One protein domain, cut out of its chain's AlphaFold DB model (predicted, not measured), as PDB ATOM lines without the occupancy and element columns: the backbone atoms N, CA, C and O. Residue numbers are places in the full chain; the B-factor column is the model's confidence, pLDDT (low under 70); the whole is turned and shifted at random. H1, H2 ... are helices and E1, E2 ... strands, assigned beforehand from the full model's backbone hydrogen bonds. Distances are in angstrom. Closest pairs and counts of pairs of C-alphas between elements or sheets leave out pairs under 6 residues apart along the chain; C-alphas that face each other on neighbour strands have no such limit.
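Overview. This is residues 141 to 280 of the 316 residues of an uncharacterized protein of Shewanella livingstonensis (UniProt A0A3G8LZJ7). This is a long rod of helices: H5 runs along most of it, the helical hairpin H2 and H3 packs on one half, and H1 with H4 covers the other. After H5 a long link folds back along the rod to a small hairpin of antiparallel strands, E1 and E2, beside H1. The printed part has 140 residues, with five named helices, then two named strands; it is mostly helix. It is only just loose, close to compact, with a radius of gyration of the C-alphas of 17.4 A and spans of 59 by 23 by 19 A.

Along the chain. Look first at E1, residues 273 to 275, and E2, residues 278 to 280. Find C-alpha 229 at (25.060, -20.297, -27.630), where H5, residues 229 to 258, begins; it runs 41.6 A, with a kink of 33 degrees near residue 249, and ends with C-alpha 258 at (44.968, -52.421, -10.310). H3, residues 183 to 205, spans 32.8 A; H2, residues 162 to 177, 22.7 A; H1, residues 141 to 156, 22.6 A; H4, residues 212 to 223, 16.7 A.

Arrangement. In the sheet, N 273 and O 280 are within hydrogen-bond range at 2.8 A. The closest C-alphas of H1 and E2, Ser 154 and Gly 278, are 6.2 A apart. The five helices form a bundle, packed mostly aligned, with H5 as hub. H2 touches H5 at Tyr 168 and Ile 254, closest C-alphas 5.5 A, at a shallow tilt of 10 degrees. H1 touches H4 at Ala 152 and Ser 212, closest C-alphas 4.3 A. H1 and H2 are apart. Every O i to N i+4 pair is within range in H1 to H4, and 22 of 26 in H5.

Size, cuts and confidence. The C-alphas farthest apart, Gly 179 and Gly 225, are 59.2 A apart. The printed part has no cut; its long link is residues 259 to 272. Look for pLDDT under 70 at residues 264 to 265 and 268 to 280.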
ATOM      1  N   ALA A 141      26.373 -17.395 -21.557       90.19
ATOM      2  CA  ALA A 141      27.488 -18.022 -22.263       90.19
ATOM      3  C   ALA A 141      28.862 -17.887 -21.571       90.19
ATOM      4  O   ALA A 141      29.803 -18.588 -21.953       90.19
ATOM      5  N   VAL A 142      29.032 -17.014 -20.566       88.25
ATOM      6  CA  VAL A 142      30.355 -16.703 -19.974       88.25
ATOM      7  C   VAL A 142      31.039 -17.952 -19.419       88.25
ATOM      8  O   VAL A 142      32.210 -18.210 -19.713       88.25
ATOM      9  N   SER A 143      30.304 -18.755 -18.649       84.56
ATOM     10  CA  SER A 143      30.828 -19.992 -18.060       84.56
ATOM     11  C   SER A 143      31.209 -21.022 -19.131       84.56
ATOM     12  O   SER A 143      32.260 -21.654 -19.040       84.56
ATOM     13  N   LYS A 144      30.406 -21.124 -20.194       89.06
ATOM     14  CA  LYS A 144      30.588 -22.056 -21.315       89.06
ATOM     15  C   LYS A 144      31.802 -21.691 -22.173       89.06
ATOM     16  O   LYS A 144      32.621 -22.548 -22.506       89.06
ATOM     17  N   VAL A 145      31.967 -20.402 -22.473       91.06
ATOM     18  CA  VAL A 145      33.139 -19.866 -23.183       91.06
ATOM     19  C   VAL A 145      34.409 -20.075 -22.361       91.06
ATOM     20  O   VAL A 145      35.432 -20.495 -22.907       91.06
ATOM     21  N   SER A 146      34.351 -19.814 -21.052       87.50
ATOM     22  CA  SER A 146      35.481 -20.045 -20.148       87.50
ATOM     23  C   SER A 146      35.869 -21.524 -20.109       87.50
ATOM     24  O   SER A 146      37.044 -21.849 -20.281       87.50
ATOM     25  N   PHE A 147      34.880 -22.414 -20.007       86.50
ATOM     26  CA  PHE A 147      35.074 -23.857 -20.050       86.50
ATOM     27  C   PHE A 147      35.802 -24.320 -21.331       86.50
ATOM     28  O   PHE A 147      36.838 -24.982 -21.266       86.50
ATOM     29  N   LEU A 148      35.318 -23.919 -22.508       91.25
ATOM     30  CA  LEU A 148      35.926 -24.301 -23.788       91.25
ATOM     31  C   LEU A 148      37.321 -23.697 -23.996       91.25
ATOM     32  O   LEU A 148      38.189 -24.330 -24.600       91.25
ATOM     33  N   THR A 149      37.550 -22.490 -23.474       90.81
ATOM     34  CA  THR A 149      38.872 -21.847 -23.491       90.81
ATOM     35  C   THR A 149      39.870 -22.645 -22.655       90.81
ATOM     36  O   THR A 149      40.984 -22.908 -23.109       90.81
ATOM     37  N   ALA A 150      39.467 -23.068 -21.455       85.69
ATOM     38  CA  ALA A 150      40.284 -23.921 -20.603       85.69
ATOM     39  C   ALA A 150      40.597 -25.260 -21.277       85.69
ATOM     40  O   ALA A 150      41.761 -25.639 -21.366       85.69
ATOM     41  N   TYR A 151      39.587 -25.920 -21.848       88.81
ATOM     42  CA  TYR A 151      39.776 -27.155 -22.607       88.81
ATOM     43  C   TYR A 151      40.815 -27.001 -23.731       88.81
ATOM     44  O   TYR A 151      41.759 -27.790 -23.820       88.81
ATOM     45  N   ALA A 152      40.670 -25.977 -24.581       90.56
ATOM     46  CA  ALA A 152      41.579 -25.750 -25.704       90.56
ATOM     47  C   ALA A 152      43.027 -25.539 -25.228       90.56
ATOM     48  O   ALA A 152      43.963 -26.072 -25.839       90.56
ATOM     49  N   SER A 153      43.206 -24.822 -24.115       87.94
ATOM     50  CA  SER A 153      44.499 -24.651 -23.445       87.94
ATOM     51  C   SER A 153      45.057 -25.976 -22.924       87.94
ATOM     52  O   SER A 153      46.206 -26.301 -23.224       87.94
ATOM     53  N   SER A 154      44.254 -26.778 -22.220       86.75
ATOM     54  CA  SER A 154      44.684 -28.067 -21.663       86.75
ATOM     55  C   SER A 154      45.091 -29.078 -22.738       86.75
ATOM     56  O   SER A 154      46.028 -29.853 -22.541       86.75
ATOM     57  N   VAL A 155      44.432 -29.068 -23.902       88.50
ATOM     58  CA  VAL A 155      44.842 -29.892 -25.052       88.50
ATOM     59  C   VAL A 155      46.186 -29.425 -25.608       88.50
ATOM     60  O   VAL A 155      47.078 -30.248 -25.810       88.50
ATOM     61  N   SER A 156      46.358 -28.118 -25.829       87.38
ATOM     62  CA  SER A 156      47.604 -27.551 -26.369       87.38
ATOM     63  C   SER A 156      48.802 -27.773 -25.446       87.38
ATOM     64  O   SER A 156      49.904 -28.043 -25.917       87.38
ATOM     65  N   GLN A 157      48.584 -27.694 -24.134       87.88
ATOM     66  CA  GLN A 157      49.612 -27.903 -23.113       87.88
ATOM     67  C   GLN A 157      49.824 -29.379 -22.757       87.88
ATOM     68  O   GLN A 157      50.692 -29.689 -21.945       87.88
ATOM     69  N   LYS A 158      49.050 -30.298 -23.350       88.25
ATOM     70  CA  LYS A 158      49.046 -31.726 -23.000       88.25
ATOM     71  C   LYS A 158      48.817 -31.986 -21.501       88.25
ATOM     72  O   LYS A 158      49.366 -32.937 -20.943       88.25
ATOM     73  N   SER A 159      47.977 -31.178 -20.859       85.56
ATOM     74  CA  SER A 159      47.627 -31.296 -19.437       85.56
ATOM     75  C   SER A 159      46.228 -31.863 -19.187       85.56
ATOM     76  O   SER A 159      45.902 -32.189 -18.051       85.56
ATOM     77  N   LEU A 160      45.411 -32.052 -20.232       84.12
ATOM     78  CA  LEU A 160      44.033 -32.548 -20.112       84.12
ATOM     79  C   LEU A 160      43.914 -33.865 -19.323       84.12
ATOM     80  O   LEU A 160      42.950 -34.042 -18.590       84.12
ATOM     81  N   PHE A 161      44.885 -34.771 -19.466       83.62
ATOM     82  CA  PHE A 161      44.914 -36.082 -18.804       83.62
ATOM     83  C   PHE A 161      45.908 -36.160 -17.633       83.62
ATOM     84  O   PHE A 161      46.344 -37.253 -17.274       83.62
ATOM     85  N   ALA A 162      46.298 -35.025 -17.039       81.19
ATOM     86  CA  ALA A 162      47.267 -34.999 -15.939       81.19
ATOM     87  C   ALA A 162      46.820 -35.850 -14.734       81.19
ATOM     88  O   ALA A 162      47.625 -36.594 -14.172       81.19
ATOM     89  N   ASP A 163      45.527 -35.823 -14.401       77.00
ATOM     90  CA  ASP A 163      44.961 -36.656 -13.337       77.00
ATOM     91  C   ASP A 163      45.150 -38.148 -13.617       77.00
ATOM     92  O   ASP A 163      45.568 -38.890 -12.731       77.00
ATOM     93  N   MET A 164      44.945 -38.588 -14.863       80.88
ATOM     94  CA  MET A 164      45.198 -39.976 -15.262       80.88
ATOM     95  C   MET A 164      46.663 -40.359 -15.055       80.88
ATOM     96  O   MET A 164      46.936 -41.442 -14.544       80.88
ATOM     97  N   THR A 165      47.606 -39.474 -15.394       83.69
ATOM     98  CA  THR A 165      49.039 -39.704 -15.139       83.69
ATOM     99  C   THR A 165      49.318 -39.909 -13.656       83.69
ATOM    100  O   THR A 165      50.090 -40.791 -13.284       83.69
ATOM    101  N   ASN A 166      48.695 -39.102 -12.801       79.12
ATOM    102  CA  ASN A 166      48.907 -39.174 -11.360       79.12
ATOM    103  C   ASN A 166      48.320 -40.457 -10.763       79.12
ATOM    104  O   ASN A 166      48.993 -41.126  -9.978       79.12
ATOM    105  N   ILE A 167      47.107 -40.838 -11.174       78.94
ATOM    106  CA  ILE A 167      46.489 -42.107 -10.767       78.94
ATOM    107  C   ILE A 167      47.356 -43.281 -11.228       78.94
ATOM    108  O   ILE A 167      47.663 -44.166 -10.432       78.94
ATOM    109  N   TYR A 168      47.782 -43.275 -12.491       86.00
ATOM    110  CA  TYR A 168      48.656 -44.301 -13.047       86.00
ATOM    111  C   TYR A 168      49.933 -44.465 -12.206       86.00
ATOM    112  O   TYR A 168      50.248 -45.568 -11.760       86.00
ATOM    113  N   ARG A 169      50.636 -43.358 -11.925       83.50
ATOM    114  CA  ARG A 169      51.876 -43.367 -11.130       83.50
ATOM    115  C   ARG A 169      51.659 -43.942  -9.739       83.50
ATOM    116  O   ARG A 169      52.525 -44.660  -9.240       83.50
ATOM    117  N   PHE A 170      50.516 -43.646  -9.126       81.81
ATOM    118  CA  PHE A 170      50.145 -44.242  -7.853       81.81
ATOM    119  C   PHE A 170      50.010 -45.762  -7.955       81.81
ATOM    120  O   PHE A 170      50.674 -46.458  -7.194       81.81
ATOM    121  N   TYR A 171      49.203 -46.279  -8.888       82.62
ATOM    122  CA  TYR A 171      48.992 -47.726  -9.025       82.62
ATOM    123  C   TYR A 171      50.282 -48.470  -9.365       82.62
ATOM    124  O   TYR A 171      50.563 -49.504  -8.765       82.62
ATOM    125  N   SER A 172      51.099 -47.907 -10.256       84.94
ATOM    126  CA  SER A 172      52.408 -48.459 -10.609       84.94
ATOM    127  C   SER A 172      53.343 -48.519  -9.389       84.94
ATOM    128  O   SER A 172      53.867 -49.581  -9.055       84.94
ATOM    129  N   SER A 173      53.463 -47.421  -8.629       82.00
ATOM    130  CA  SER A 173      54.304 -47.377  -7.418       82.00
ATOM    131  C   SER A 173      53.785 -48.292  -6.305       82.00
ATOM    132  O   SER A 173      54.566 -48.925  -5.593       82.00
ATOM    133  N   ALA A 174      52.462 -48.359  -6.139       80.00
ATOM    134  CA  ALA A 174      51.826 -49.202  -5.143       80.00
ATOM    135  C   ALA A 174      52.046 -50.687  -5.459       80.00
ATOM    136  O   ALA A 174      52.396 -51.430  -4.547       80.00
ATOM    137  N   GLY A 175      51.926 -51.095  -6.729       81.88
ATOM    138  CA  GLY A 175      52.198 -52.464  -7.185       81.88
ATOM    139  C   GLY A 175      53.614 -52.936  -6.850       81.88
ATOM    140  O   GLY A 175      53.781 -54.024  -6.293       81.88
ATOM    141  N   VAL A 176      54.616 -52.075  -7.069       83.62
ATOM    142  CA  VAL A 176      56.012 -52.370  -6.703       83.62
ATOM    143  C   VAL A 176      56.159 -52.505  -5.192       83.62
ATOM    144  O   VAL A 176      56.795 -53.436  -4.699       83.62
ATOM    145  N   TYR A 177      55.547 -51.592  -4.437       82.38
ATOM    146  CA  TYR A 177      55.622 -51.591  -2.980       82.38
ATOM    147  C   TYR A 177      54.996 -52.842  -2.347       82.38
ATOM    148  O   TYR A 177      55.542 -53.379  -1.383       82.38
ATOM    149  N   VAL A 178      53.868 -53.325  -2.883       81.94
ATOM    150  CA  VAL A 178      53.202 -54.540  -2.385       81.94
ATOM    151  C   VAL A 178      53.811 -55.842  -2.926       81.94
ATOM    152  O   VAL A 178      53.379 -56.923  -2.518       81.94
ATOM    153  N   GLY A 179      54.839 -55.742  -3.778       83.25
ATOM    154  CA  GLY A 179      55.594 -56.871  -4.330       83.25
ATOM    155  C   GLY A 179      54.880 -57.628  -5.449       83.25
ATOM    156  O   GLY A 179      55.230 -58.774  -5.715       83.25
ATOM    157  N   GLU A 180      53.876 -57.012  -6.069       85.50
ATOM    158  CA  GLU A 180      53.039 -57.618  -7.117       85.50
ATOM    159  C   GLU A 180      53.595 -57.324  -8.513       85.50
ATOM    160  O   GLU A 180      53.393 -58.093  -9.448       85.50
ATOM    161  N   THR A 181      54.349 -56.230  -8.640       84.88
ATOM    162  CA  THR A 181      55.123 -55.884  -9.832       84.88
ATOM    163  C   THR A 181      56.581 -55.637  -9.463       84.88
ATOM    164  O   THR A 181      56.913 -55.254  -8.338       84.88
ATOM    165  N   THR A 182      57.486 -55.858 -10.410       88.00
ATOM    166  CA  THR A 182      58.882 -55.431 -10.279       88.00
ATOM    167  C   THR A 182      59.043 -53.974 -10.714       88.00
ATOM    168  O   THR A 182      58.177 -53.401 -11.373       88.00
ATOM    169  N   ALA A 183      60.186 -53.367 -10.384       85.88
ATOM    170  CA  ALA A 183      60.535 -52.052 -10.920       85.88
ATOM    171  C   ALA A 183      60.591 -52.052 -12.463       85.88
ATOM    172  O   ALA A 183      60.179 -51.079 -13.078       85.88
ATOM    173  N   SER A 184      61.025 -53.162 -13.078       88.50
ATOM    174  CA  SER A 184      61.046 -53.307 -14.539       88.50
ATOM    175  C   SER A 184      59.634 -53.333 -15.128       88.50
ATOM    176  O   SER A 184      59.389 -52.676 -16.131       88.50
ATOM    177  N   ASP A 185      58.696 -54.042 -14.492       85.75
ATOM    178  CA  ASP A 185      57.300 -54.069 -14.952       85.75
ATOM    179  C   ASP A 185      56.665 -52.672 -14.843       85.75
ATOM    180  O   ASP A 185      55.907 -52.251 -15.713       85.75
ATOM    181  N   ALA A 186      56.992 -51.925 -13.782       83.75
ATOM    182  CA  ALA A 186      56.526 -50.553 -13.595       83.75
ATOM    183  C   ALA A 186      57.022 -49.594 -14.694       83.75
ATOM    184  O   ALA A 186      56.250 -48.722 -15.113       83.75
ATOM    185  N   ASP A 187      58.260 -49.777 -15.165       85.06
ATOM    186  CA  ASP A 187      58.834 -49.036 -16.294       85.06
ATOM    187  C   ASP A 187      58.124 -49.400 -17.613       85.06
ATOM    188  O   ASP A 187      57.648 -48.505 -18.315       85.06
ATOM    189  N   ASP A 188      57.927 -50.694 -17.899       86.25
ATOM    190  CA  ASP A 188      57.203 -51.163 -19.094       86.25
ATOM    191  C   ASP A 188      55.759 -50.628 -19.136       86.25
ATOM    192  O   ASP A 188      55.258 -50.175 -20.176       86.25
ATOM    193  N   TYR A 189      55.069 -50.623 -17.992       85.81
ATOM    194  CA  TYR A 189      53.740 -50.028 -17.886       85.81
ATOM    195  C   TYR A 189      53.763 -48.509 -18.097       85.81
ATOM    196  O   TYR A 189      52.803 -47.956 -18.646       85.81
ATOM    197  N   GLN A 190      54.830 -47.817 -17.677       87.44
ATOM    198  CA  GLN A 190      54.933 -46.360 -17.797       87.44
ATOM    199  C   GLN A 190      55.115 -45.974 -19.260       87.44
ATOM    200  O   GLN A 190      54.481 -45.015 -19.712       87.44
ATOM    201  N   ASP A 191      55.900 -46.741 -20.009       88.75
ATOM    202  CA  ASP A 191      56.046 -46.579 -21.453       88.75
ATOM    203  C   ASP A 191      54.714 -46.844 -22.164       88.75
ATOM    204  O   ASP A 191      54.215 -45.977 -22.889       88.75
ATOM    205  N   ALA A 192      54.043 -47.960 -21.859       88.00
ATOM    206  CA  ALA A 192      52.743 -48.293 -22.449       88.00
ATOM    207  C   ALA A 192      51.653 -47.239 -22.155       88.00
ATOM    208  O   ALA A 192      50.807 -46.930 -23.010       88.00
ATOM    209  N   PHE A 193      51.652 -46.667 -20.949       91.00
ATOM    210  CA  PHE A 193      50.741 -45.587 -20.581       91.00
ATOM    211  C   PHE A 193      51.090 -44.280 -21.308       91.00
ATOM    212  O   PHE A 193      50.193 -43.608 -21.825       91.00
ATOM    213  N   SER A 194      52.375 -43.940 -21.419       91.19
ATOM    214  CA  SER A 194      52.853 -42.743 -22.132       91.19
ATOM    215  C   SER A 194      52.540 -42.803 -23.632       91.19
ATOM    216  O   SER A 194      52.107 -41.806 -24.225       91.19
ATOM    217  N   ASP A 195      52.665 -43.982 -24.241       92.44
ATOM    218  CA  ASP A 195      52.245 -44.239 -25.619       92.44
ATOM    219  C   ASP A 195      50.736 -44.045 -25.780       92.44
ATOM    220  O   ASP A 195      50.280 -43.340 -26.687       92.44
ATOM    221  N   SER A 196      49.947 -44.585 -24.849       92.38
ATOM    222  CA  SER A 196      48.489 -44.417 -24.841       92.38
ATOM    223  C   SER A 196      48.086 -42.941 -24.710       92.38
ATOM    224  O   SER A 196      47.177 -42.484 -25.407       92.38
ATOM    225  N   GLN A 197      48.791 -42.155 -23.891       92.44
ATOM    226  CA  GLN A 197      48.584 -40.704 -23.800       92.44
ATOM    227  C   GLN A 197      48.952 -39.976 -25.089       92.44
ATOM    228  O   GLN A 197      48.238 -39.068 -25.524       92.44
ATOM    229  N   THR A 198      50.045 -40.376 -25.733       93.06
ATOM    230  CA  THR A 198      50.458 -39.810 -27.019       93.06
ATOM    231  C   THR A 198      49.393 -40.053 -28.088       93.06
ATOM    232  O   THR A 198      49.021 -39.127 -28.816       93.06
ATOM    233  N   VAL A 199      48.832 -41.264 -28.139       93.62
ATOM    234  CA  VAL A 199      47.711 -41.608 -29.025       93.62
ATOM    235  C   VAL A 199      46.456 -40.804 -28.675       93.62
ATOM    236  O   VAL A 199      45.809 -40.270 -29.583       93.62
ATOM    237  N   ALA A 200      46.133 -40.648 -27.389       92.50
ATOM    238  CA  ALA A 200      44.997 -39.852 -26.923       92.50
ATOM    239  C   ALA A 200      45.092 -38.390 -27.395       92.50
ATOM    240  O   ALA A 200      44.170 -37.880 -28.039       92.50
ATOM    241  N   TYR A 201      46.232 -37.727 -27.177       92.56
ATOM    242  CA  TYR A 201      46.444 -36.356 -27.650       92.56
ATOM    243  C   TYR A 201      46.492 -36.253 -29.176       92.56
ATOM    244  O   TYR A 201      45.973 -35.284 -29.731       92.56
ATOM    245  N   SER A 202      47.057 -37.241 -29.879       93.06
ATOM    246  CA  SER A 202      47.032 -37.272 -31.349       93.06
ATOM    247  C   SER A 202      45.599 -37.350 -31.886       93.06
ATOM    248  O   SER A 202      45.250 -36.650 -32.837       93.06
ATOM    249  N   THR A 203      44.757 -38.159 -31.242       93.88
ATOM    250  CA  THR A 203      43.335 -38.331 -31.571       93.88
ATOM    251  C   THR A 203      42.533 -37.052 -31.326       93.88
ATOM    252  O   THR A 203      41.695 -36.684 -32.152       93.88
ATOM    253  N   LEU A 204      42.812 -36.321 -30.241       92.56
ATOM    254  CA  LEU A 204      42.224 -34.998 -29.996       92.56
ATOM    255  C   LEU A 204      42.692 -33.971 -31.036       92.56
ATOM    256  O   LEU A 204      41.874 -33.264 -31.621       92.56
ATOM    257  N   ALA A 205      43.997 -33.909 -31.302       92.25
ATOM    258  CA  ALA A 205      44.590 -32.922 -32.201       92.25
ATOM    259  C   ALA A 205      44.115 -33.068 -33.656       92.25
ATOM    260  O   ALA A 205      43.974 -32.069 -34.356       92.25
ATOM    261  N   LYS A 206      43.851 -34.300 -34.108       93.56
ATOM    262  CA  LYS A 206      43.360 -34.593 -35.465       93.56
ATOM    263  C   LYS A 206      41.846 -34.446 -35.615       93.56
ATOM    264  O   LYS A 206      41.347 -34.507 -36.737       93.56
ATOM    265  N   ASN A 207      41.104 -34.279 -34.519       95.25
ATOM    266  CA  ASN A 207      39.655 -34.173 -34.591       95.25
ATOM    267  C   ASN A 207      39.231 -32.816 -35.180       95.25
ATOM    268  O   ASN A 207      39.614 -31.753 -34.684       95.25
ATOM    269  N   SER A 208      38.403 -32.848 -36.225       94.88
ATOM    270  CA  SER A 208      37.943 -31.648 -36.935       94.88
ATOM    271  C   SER A 208      37.020 -30.748 -36.112       94.88
ATOM    272  O   SER A 208      36.909 -29.567 -36.419       94.88
ATOM    273  N   SER A 209      36.358 -31.294 -35.093       95.06
ATOM    274  CA  SER A 209      35.345 -30.601 -34.288       95.06
ATOM    275  C   SER A 209      35.847 -30.253 -32.888       95.06
ATOM    276  O   SER A 209      35.417 -29.262 -32.308       95.06
ATOM    277  N   TYR A 210      36.775 -31.048 -32.355       94.50
ATOM    278  CA  TYR A 210      37.178 -30.998 -30.949       94.50
ATOM    279  C   TYR A 210      38.671 -30.740 -30.739       94.50
ATOM    280  O   TYR A 210      39.122 -30.686 -29.597       94.50
ATOM    281  N   SER A 211      39.465 -30.567 -31.799       95.44
ATOM    282  CA  SER A 211      40.848 -30.105 -31.632       95.44
ATOM    283  C   SER A 211      40.892 -28.709 -31.005       95.44
ATOM    284  O   SER A 211      39.959 -27.917 -31.139       95.44
ATOM    285  N   SER A 212      42.010 -28.368 -30.354       94.00
ATOM    286  CA  SER A 212      42.212 -27.026 -29.784       94.00
ATOM    287  C   SER A 212      42.002 -25.914 -30.827       94.00
ATOM    288  O   SER A 212      41.356 -24.902 -30.549       94.00
ATOM    289  N   ALA A 213      42.452 -26.136 -32.068       95.75
ATOM    290  CA  ALA A 213      42.236 -25.213 -33.179       95.75
ATOM    291  C   ALA A 213      40.752 -25.094 -33.574       95.75
ATOM    292  O   ALA A 213      40.271 -23.981 -33.791       95.75
ATOM    293  N   ALA A 214      40.015 -26.209 -33.629       96.44
ATOM    294  CA  ALA A 214      38.584 -26.207 -33.933       96.44
ATOM    295  C   ALA A 214      37.774 -25.458 -32.865       96.44
ATOM    296  O   ALA A 214      36.955 -24.606 -33.207       96.44
ATOM    297  N   ILE A 215      38.061 -25.695 -31.580       96.19
ATOM    298  CA  ILE A 215      37.410 -24.979 -30.475       96.19
ATOM    299  C   ILE A 215      37.765 -23.490 -30.491       96.19
ATOM    300  O   ILE A 215      36.879 -22.650 -30.358       96.19
ATOM    301  N   THR A 216      39.032 -23.141 -30.726       95.81
ATOM    302  CA  THR A 216      39.456 -21.736 -30.849       95.81
ATOM    303  C   THR A 216      38.713 -21.027 -31.983       95.81
ATOM    304  O   THR A 216      38.247 -19.900 -31.806       95.81
ATOM    305  N   LYS A 217      38.557 -21.693 -33.135       96.62
ATOM    306  CA  LYS A 217      37.782 -21.165 -34.262       96.62
ATOM    307  C   LYS A 217      36.308 -20.997 -33.895       96.62
ATOM    308  O   LYS A 217      35.758 -19.929 -34.133       96.62
ATOM    309  N   MET A 218      35.689 -22.003 -33.283       96.75
ATOM    310  CA  MET A 218      34.288 -21.945 -32.859       96.75
ATOM    311  C   MET A 218      34.031 -20.785 -31.885       96.75
ATOM    312  O   MET A 218      33.074 -20.036 -32.062       96.75
ATOM    313  N   LEU A 219      34.925 -20.558 -30.916       95.12
ATOM    314  CA  LEU A 219      34.826 -19.419 -29.997       95.12
ATOM    315  C   LEU A 219      34.976 -18.066 -30.710       95.12
ATOM    316  O   LEU A 219      34.361 -17.082 -30.296       95.12
ATOM    317  N   ALA A 220      35.787 -17.991 -31.769       95.56
ATOM    318  CA  ALA A 220      35.879 -16.796 -32.605       95.56
ATOM    319  C   ALA A 220      34.595 -16.577 -33.425       95.56
ATOM    320  O   ALA A 220      34.092 -15.456 -33.464       95.56
ATOM    321  N   ASP A 221      34.035 -17.640 -34.008       95.69
ATOM    322  CA  ASP A 221      32.774 -17.605 -34.756       95.69
ATOM    323  C   ASP A 221      31.583 -17.230 -33.849       95.69
ATOM    324  O   ASP A 221      30.695 -16.483 -34.253       95.69
ATOM    325  N   TYR A 222      31.584 -17.663 -32.585       94.31
ATOM    326  CA  TYR A 222      30.605 -17.223 -31.587       94.31
ATOM    327  C   TYR A 222      30.702 -15.716 -31.301       94.31
ATOM    328  O   TYR A 222      29.693 -15.009 -31.285       94.31
ATOM    329  N   LYS A 223      31.922 -15.189 -31.121       89.56
ATOM    330  CA  LYS A 223      32.153 -13.755 -30.854       89.56
ATOM    331  C   LYS A 223      31.727 -12.853 -32.011       89.56
ATOM    332  O   LYS A 223      31.391 -11.696 -31.777       89.56
ATOM    333  N   THR A 224      31.762 -13.354 -33.243       90.50
ATOM    334  CA  THR A 224      31.292 -12.623 -34.430       90.50
ATOM    335  C   THR A 224      29.799 -12.822 -34.701       90.50
ATOM    336  O   THR A 224      29.274 -12.215 -35.631       90.50
ATOM    337  N   GLY A 225      29.106 -13.640 -33.900       89.00
ATOM    338  CA  GLY A 225      27.690 -13.964 -34.075       89.00
ATOM    339  C   GLY A 225      27.406 -14.968 -35.198       89.00
ATOM    340  O   GLY A 225      26.247 -15.165 -35.550       89.00
ATOM    341  N   ALA A 226      28.438 -15.599 -35.769       93.31
ATOM    342  CA  ALA A 226      28.279 -16.659 -36.765       93.31
ATOM    343  C   ALA A 226      27.788 -17.979 -36.142       93.31
ATOM    344  O   ALA A 226      27.211 -18.805 -36.848       93.31
ATOM    345  N   LEU A 227      28.002 -18.159 -34.836       94.00
ATOM    346  CA  LEU A 227      27.461 -19.257 -34.039       94.00
ATOM    347  C   LEU A 227      26.689 -18.723 -32.838       94.00
ATOM    348  O   LEU A 227      27.027 -17.680 -32.276       94.00
ATOM    349  N   SER A 228      25.671 -19.470 -32.440       92.38
ATOM    350  CA  SER A 228      24.829 -19.209 -31.279       92.38
ATOM    351  C   SER A 228      25.345 -19.926 -30.031       92.38
ATOM    352  O   SER A 228      26.147 -20.858 -30.099       92.38
ATOM    353  N   GLU A 229      24.831 -19.546 -28.867       92.31
ATOM    354  CA  GLU A 229      25.060 -20.297 -27.630       92.31
ATOM    355  C   GLU A 229      24.584 -21.760 -27.702       92.31
ATOM    356  O   GLU A 229      25.214 -22.644 -27.124       92.31
ATOM    357  N   THR A 230      23.545 -22.064 -28.483       92.50
ATOM    358  CA  THR A 230      23.104 -23.450 -28.710       92.50
ATOM    359  C   THR A 230      24.174 -24.290 -29.420       92.50
ATOM    360  O   THR A 230      24.314 -25.486 -29.146       92.50
ATOM    361  N   ASP A 231      24.968 -23.676 -30.300       94.81
ATOM    362  CA  ASP A 231      26.095 -24.344 -30.961       94.81
ATOM    363  C   ASP A 231      27.232 -24.626 -29.965       94.81
ATOM    364  O   ASP A 231      27.871 -25.686 -30.021       94.81
ATOM    365  N   ILE A 232      27.447 -23.719 -29.002       94.00
ATOM    366  CA  ILE A 232      28.363 -23.928 -27.873       94.00
ATOM    367  C   ILE A 232      27.899 -25.115 -27.022       94.00
ATOM    368  O   ILE A 232      28.694 -26.022 -26.770       94.00
ATOM    369  N   ASP A 233      26.627 -25.152 -26.622       92.31
ATOM    370  CA  ASP A 233      26.069 -26.228 -25.789       92.31
ATOM    371  C   ASP A 233      26.168 -27.599 -26.467       92.31
ATOM    372  O   ASP A 233      26.576 -28.595 -25.856       92.31
ATOM    373  N   SER A 234      25.856 -27.639 -27.763       93.44
ATOM    374  CA  SER A 234      25.986 -28.845 -28.583       93.44
ATOM    375  C   SER A 234      27.440 -29.309 -28.656       93.44
ATOM    376  O   SER A 234      27.724 -30.503 -28.521       93.44
ATOM    377  N   THR A 235      28.378 -28.367 -28.802       94.00
ATOM    378  CA  THR A 235      29.811 -28.675 -28.820       94.00
ATOM    379  C   THR A 235      30.288 -29.212 -27.477       94.00
ATOM    380  O   THR A 235      31.001 -30.208 -27.463       94.00
ATOM    381  N   ILE A 236      29.886 -28.610 -26.354       91.25
ATOM    382  CA  ILE A 236      30.259 -29.078 -25.008       91.25
ATOM    383  C   ILE A 236      29.759 -30.507 -24.778       91.25
ATOM    384  O   ILE A 236      30.533 -31.364 -24.351       91.25
ATOM    385  N   SER A 237      28.501 -30.787 -25.118       89.00
ATOM    386  CA  SER A 237      27.894 -32.113 -24.938       89.00
ATOM    387  C   SER A 237      28.583 -33.185 -25.796       89.00
ATOM    388  O   SER A 237      28.912 -34.281 -25.326       89.00
ATOM    389  N   GLY A 238      28.856 -32.863 -27.065       91.62
ATOM    390  CA  GLY A 238      29.588 -33.748 -27.973       91.62
ATOM    391  C   GLY A 238      31.038 -33.964 -27.538       91.62
ATOM    392  O   GLY A 238      31.539 -35.090 -27.563       91.62
ATOM    393  N   LEU A 239      31.689 -32.902 -27.066       91.06
ATOM    394  CA  LEU A 239      33.049 -32.935 -26.550       91.06
ATOM    395  C   LEU A 239      33.159 -33.835 -25.315       91.06
ATOM    396  O   LEU A 239      34.045 -34.682 -25.277       91.06
ATOM    397  N   GLN A 240      32.252 -33.707 -24.344       86.44
ATOM    398  CA  GLN A 240      32.211 -34.565 -23.153       86.44
ATOM    399  C   GLN A 240      32.184 -36.046 -23.525       86.44
ATOM    400  O   GLN A 240      33.001 -36.831 -23.043       86.44
ATOM    401  N   THR A 241      31.289 -36.411 -24.443       85.44
ATOM    402  CA  THR A 241      31.166 -37.785 -24.946       85.44
ATOM    403  C   THR A 241      32.455 -38.243 -25.629       85.44
ATOM    404  O   THR A 241      32.937 -39.355 -25.403       85.44
ATOM    405  N   TYR A 242      33.051 -37.372 -26.447       89.25
ATOM    406  CA  TYR A 242      34.277 -37.683 -27.171       89.25
ATOM    407  C   TYR A 242      35.463 -37.898 -26.231       89.25
ATOM    408  O   TYR A 242      36.143 -38.921 -26.335       89.25
ATOM    409  N   ILE A 243      35.697 -36.997 -25.275       87.00
ATOM    410  CA  ILE A 243      36.818 -37.156 -24.347       87.00
ATOM    411  C   ILE A 243      36.586 -38.353 -23.415       87.00
ATOM    412  O   ILE A 243      37.540 -39.070 -23.123       87.00
ATOM    413  N   LEU A 244      35.343 -38.645 -23.010       81.81
ATOM    414  CA  LEU A 244      35.022 -39.849 -22.233       81.81
ATOM    415  C   LEU A 244      35.461 -41.133 -22.949       81.81
ATOM    416  O   LEU A 244      36.053 -42.016 -22.323       81.81
ATOM    417  N   SER A 245      35.251 -41.219 -24.266       84.50
ATOM    418  CA  SER A 245      35.701 -42.377 -25.052       84.50
ATOM    419  C   SER A 245      37.229 -42.539 -25.042       84.50
ATOM    420  O   SER A 245      37.743 -43.646 -24.876       84.50
ATOM    421  N   ILE A 246      37.967 -41.428 -25.123       86.94
ATOM    422  CA  ILE A 246      39.435 -41.420 -25.083       86.94
ATOM    423  C   ILE A 246      39.931 -41.775 -23.679       86.94
ATOM    424  O   ILE A 246      40.813 -42.620 -23.519       86.94
ATOM    425  N   ASN A 247      39.330 -41.179 -22.650       82.44
ATOM    426  CA  ASN A 247      39.689 -41.407 -21.258       82.44
ATOM    427  C   ASN A 247      39.459 -42.857 -20.831       82.44
ATOM    428  O   ASN A 247      40.257 -43.391 -20.072       82.44
ATOM    429  N   THR A 248      38.421 -43.513 -21.356       80.69
ATOM    430  CA  THR A 248      38.167 -44.939 -21.098       80.69
ATOM    431  C   THR A 248      39.379 -45.795 -21.475       80.69
ATOM    432  O   THR A 248      39.730 -46.711 -20.744       80.69
ATOM    433  N   THR A 249      40.094 -45.449 -22.552       82.62
ATOM    434  CA  THR A 249      41.303 -46.182 -22.965       82.62
ATOM    435  C   THR A 249      42.440 -46.030 -21.951       82.62
ATOM    436  O   THR A 249      43.102 -47.010 -21.615       82.62
ATOM    437  N   LEU A 250      42.656 -44.814 -21.434       87.06
ATOM    438  CA  LEU A 250      43.667 -44.547 -20.402       87.06
ATOM    439  C   LEU A 250      43.292 -45.198 -19.069       87.06
ATOM    440  O   LEU A 250      44.142 -45.785 -18.402       87.06
ATOM    441  N   ALA A 251      42.013 -45.134 -18.711       84.50
ATOM    442  CA  ALA A 251      41.476 -45.758 -17.518       84.50
ATOM    443  C   ALA A 251      41.660 -47.277 -17.525       84.50
ATOM    444  O   ALA A 251      42.075 -47.826 -16.511       84.50
ATOM    445  N   THR A 252      41.437 -47.948 -18.662       83.44
ATOM    446  CA  THR A 252      41.680 -49.393 -18.784       83.44
ATOM    447  C   THR A 252      43.126 -49.748 -18.450       83.44
ATOM    448  O   THR A 252      43.349 -50.703 -17.721       83.44
ATOM    449  N   LYS A 253      44.115 -48.945 -18.873       84.88
ATOM    450  CA  LYS A 253      45.529 -49.189 -18.523       84.88
ATOM    451  C   LYS A 253      45.806 -49.098 -17.026       84.88
ATOM    452  O   LYS A 253      46.638 -49.834 -16.512       84.88
ATOM    453  N   ILE A 254      45.101 -48.216 -16.326       85.81
ATOM    454  CA  ILE A 254      45.182 -48.107 -14.867       85.81
ATOM    455  C   ILE A 254      44.491 -49.309 -14.212       85.81
ATOM    456  O   ILE A 254      45.043 -49.904 -13.287       85.81
ATOM    457  N   SER A 255      43.307 -49.691 -14.700       83.75
ATOM    458  CA  SER A 255      42.575 -50.865 -14.219       83.75
ATOM    459  C   SER A 255      43.357 -52.164 -14.428       83.75
ATOM    460  O   SER A 255      43.309 -53.016 -13.547       83.75
ATOM    461  N   ASP A 256      44.106 -52.302 -15.526       84.25
ATOM    462  CA  ASP A 256      44.957 -53.469 -15.795       84.25
ATOM    463  C   ASP A 256      46.006 -53.655 -14.684       84.25
ATOM    464  O   ASP A 256      46.199 -54.772 -14.218       84.25
ATOM    465  N   ILE A 257      46.623 -52.566 -14.200       81.81
ATOM    466  CA  ILE A 257      47.591 -52.601 -13.085       81.81
ATOM    467  C   ILE A 257      46.887 -52.872 -11.759       81.81
ATOM    468  O   ILE A 257      47.352 -53.688 -10.966       81.81
ATOM    469  N   ALA A 258      45.758 -52.203 -11.516       81.94
ATOM    470  CA  ALA A 258      44.968 -52.421 -10.310       81.94
ATOM    471  C   ALA A 258      44.528 -53.891 -10.181       81.94
ATOM    472  O   ALA A 258      44.508 -54.428  -9.079       81.94
ATOM    473  N   ALA A 259      44.227 -54.553 -11.301       83.88
ATOM    474  CA  ALA A 259      43.795 -55.947 -11.348       83.88
ATOM    475  C   ALA A 259      44.920 -56.971 -11.109       83.88
ATOM    476  O   ALA A 259      44.619 -58.147 -10.908       83.88
ATOM    477  N   LEU A 260      46.193 -56.556 -11.107       80.44
ATOM    478  CA  LEU A 260      47.318 -57.453 -10.812       80.44
ATOM    479  C   LEU A 260      47.347 -57.900  -9.348       80.44
ATOM    480  O   LEU A 260      48.012 -58.881  -9.036       80.44
ATOM    481  N   SER A 261      46.639 -57.205  -8.452       73.81
ATOM    482  CA  SER A 261      46.673 -57.484  -7.020       73.81
ATOM    483  C   SER A 261      45.311 -57.342  -6.358       73.81
ATOM    484  O   SER A 261      44.600 -56.361  -6.558       73.81
ATOM    485  N   ASP A 262      44.998 -58.272  -5.460       76.69
ATOM    486  CA  ASP A 262      43.879 -58.166  -4.520       76.69
ATOM    487  C   ASP A 262      44.148 -57.178  -3.365       76.69
ATOM    488  O   ASP A 262      43.233 -56.829  -2.617       76.69
ATOM    489  N   LYS A 263      45.393 -56.700  -3.225       70.94
ATOM    490  CA  LYS A 263      45.816 -55.704  -2.225       70.94
ATOM    491  C   LYS A 263      45.686 -54.265  -2.720       70.94
ATOM    492  O   LYS A 263      45.797 -53.340  -1.911       70.94
ATOM    493  N   LEU A 264      45.498 -54.057  -4.023       68.00
ATOM    494  CA  LEU A 264      45.287 -52.734  -4.601       68.00
ATOM    495  C   LEU A 264      43.787 -52.411  -4.662       68.00
ATOM    496  O   LEU A 264      42.967 -53.297  -4.902       68.00
ATOM    497  N   PRO A 265      43.392 -51.145  -4.435       69.12
ATOM    498  CA  PRO A 265      41.998 -50.751  -4.587       69.12
ATOM    499  C   PRO A 265      41.548 -50.919  -6.044       69.12
ATOM    500  O   PRO A 265      42.310 -50.677  -6.973       69.12
ATOM    501  N   VAL A 266      40.286 -51.294  -6.262       74.06
ATOM    502  CA  VAL A 266      39.734 -51.382  -7.621       74.06
ATOM    503  C   VAL A 266      39.609 -49.979  -8.212       74.06
ATOM    504  O   VAL A 266      38.916 -49.120  -7.662       74.06
ATOM    505  N   PHE A 267      40.231 -49.748  -9.370       75.12
ATOM    506  CA  PHE A 267      40.010 -48.524 -10.132       75.12
ATOM    507  C   PHE A 267      38.732 -48.638 -10.964       75.12
ATOM    508  O   PHE A 267      38.675 -49.409 -11.924       75.12
ATOM    509  N   THR A 268      37.714 -47.853 -10.602       68.81
ATOM    510  CA  THR A 268      36.469 -47.745 -11.370       68.81
ATOM    511  C   THR A 268      36.460 -46.415 -12.122       68.81
ATOM    512  O   THR A 268      36.460 -45.367 -11.473       68.81
ATOM    513  N   PRO A 269      36.426 -46.415 -13.464       62.91
ATOM    514  CA  PRO A 269      36.269 -45.195 -14.245       62.91
ATOM    515  C   PRO A 269      34.830 -44.680 -14.138       62.91
ATOM    516  O   PRO A 269      34.007 -44.882 -15.026       62.91
ATOM    517  N   GLY A 270      34.505 -44.051 -13.013       56.12
ATOM    518  CA  GLY A 270      33.240 -43.357 -12.814       56.12
ATOM    519  C   GLY A 270      33.408 -41.880 -13.143       56.12
ATOM    520  O   GLY A 270      34.284 -41.230 -12.594       56.12
ATOM    521  N   GLU A 271      32.594 -41.378 -14.060       53.75
ATOM    522  CA  GLU A 271      32.202 -39.971 -14.219       53.75
ATOM    523  C   GLU A 271      33.323 -38.915 -14.228       53.75
ATOM    524  O   GLU A 271      33.786 -38.401 -13.213       53.75
ATOM    525  N   LEU A 272      33.714 -38.540 -15.448       57.31
ATOM    526  CA  LEU A 272      34.571 -37.393 -15.706       57.31
ATOM    527  C   LEU A 272      33.845 -36.090 -15.379       57.31
ATOM    528  O   LEU A 272      32.846 -35.753 -16.013       57.31
ATOM    529  N   SER A 273      34.406 -35.314 -14.458       59.91
ATOM    530  CA  SER A 273      34.087 -33.904 -14.334       59.91
ATOM    531  C   SER A 273      35.081 -33.089 -15.134       59.91
ATOM    532  O   SER A 273      36.298 -33.162 -14.954       59.91
ATOM    533  N   MET A 274      34.551 -32.275 -16.031       60.91
ATOM    534  CA  MET A 274      35.335 -31.211 -16.621       60.91
ATOM    535  C   MET A 274      35.254 -29.992 -15.719       60.91
ATOM    536  O   MET A 274      34.191 -29.401 -15.545       60.91
ATOM    537  N   THR A 275      36.392 -29.618 -15.155       59.38
ATOM    538  CA  THR A 275      36.541 -28.374 -14.405       59.38
ATOM    539  C   THR A 275      37.103 -27.283 -15.316       59.38
ATOM    540  O   THR A 275      37.595 -27.552 -16.413       59.38
ATOM    541  N   LEU A 276      37.077 -26.034 -14.844       53.00
ATOM    542  CA  LEU A 276      37.727 -24.903 -15.519       53.00
ATOM    543  C   LEU A 276      39.255 -25.050 -15.635       53.00
ATOM    544  O   LEU A 276      39.875 -24.267 -16.342       53.00
ATOM    545  N   THR A 277      39.874 -26.008 -14.944       50.38
ATOM    546  CA  THR A 277      41.332 -26.211 -14.926       50.38
ATOM    547  C   THR A 277      41.772 -27.489 -15.644       50.38
ATOM    548  O   THR A 277      42.966 -27.703 -15.832       50.38
ATOM    549  N   GLY A 278      40.834 -28.337 -16.079       59.69
ATOM    550  CA  GLY A 278      41.130 -29.600 -16.759       59.69
ATOM    551  C   GLY A 278      40.051 -30.661 -16.554       59.69
ATOM    552  O   GLY A 278      39.024 -30.419 -15.915       59.69
ATOM    553  N   MET A 279      40.280 -31.857 -17.099       65.19
ATOM    554  CA  MET A 279      39.427 -33.017 -16.836       65.19
ATOM    555  C   MET A 279      39.906 -33.755 -15.590       65.19
ATOM    556  O   MET A 279      41.088 -34.071 -15.479       65.19
ATOM    557  N   SER A 280      38.971 -34.108 -14.714       66.56
ATOM    558  CA  SER A 280      39.213 -35.014 -13.600       66.56
ATOM    559  C   SER A 280      38.229 -36.171 -13.642       66.56
ATOM    560  O   SER A 280      37.034 -35.967 -13.815       66.56
TER     561      SER A 280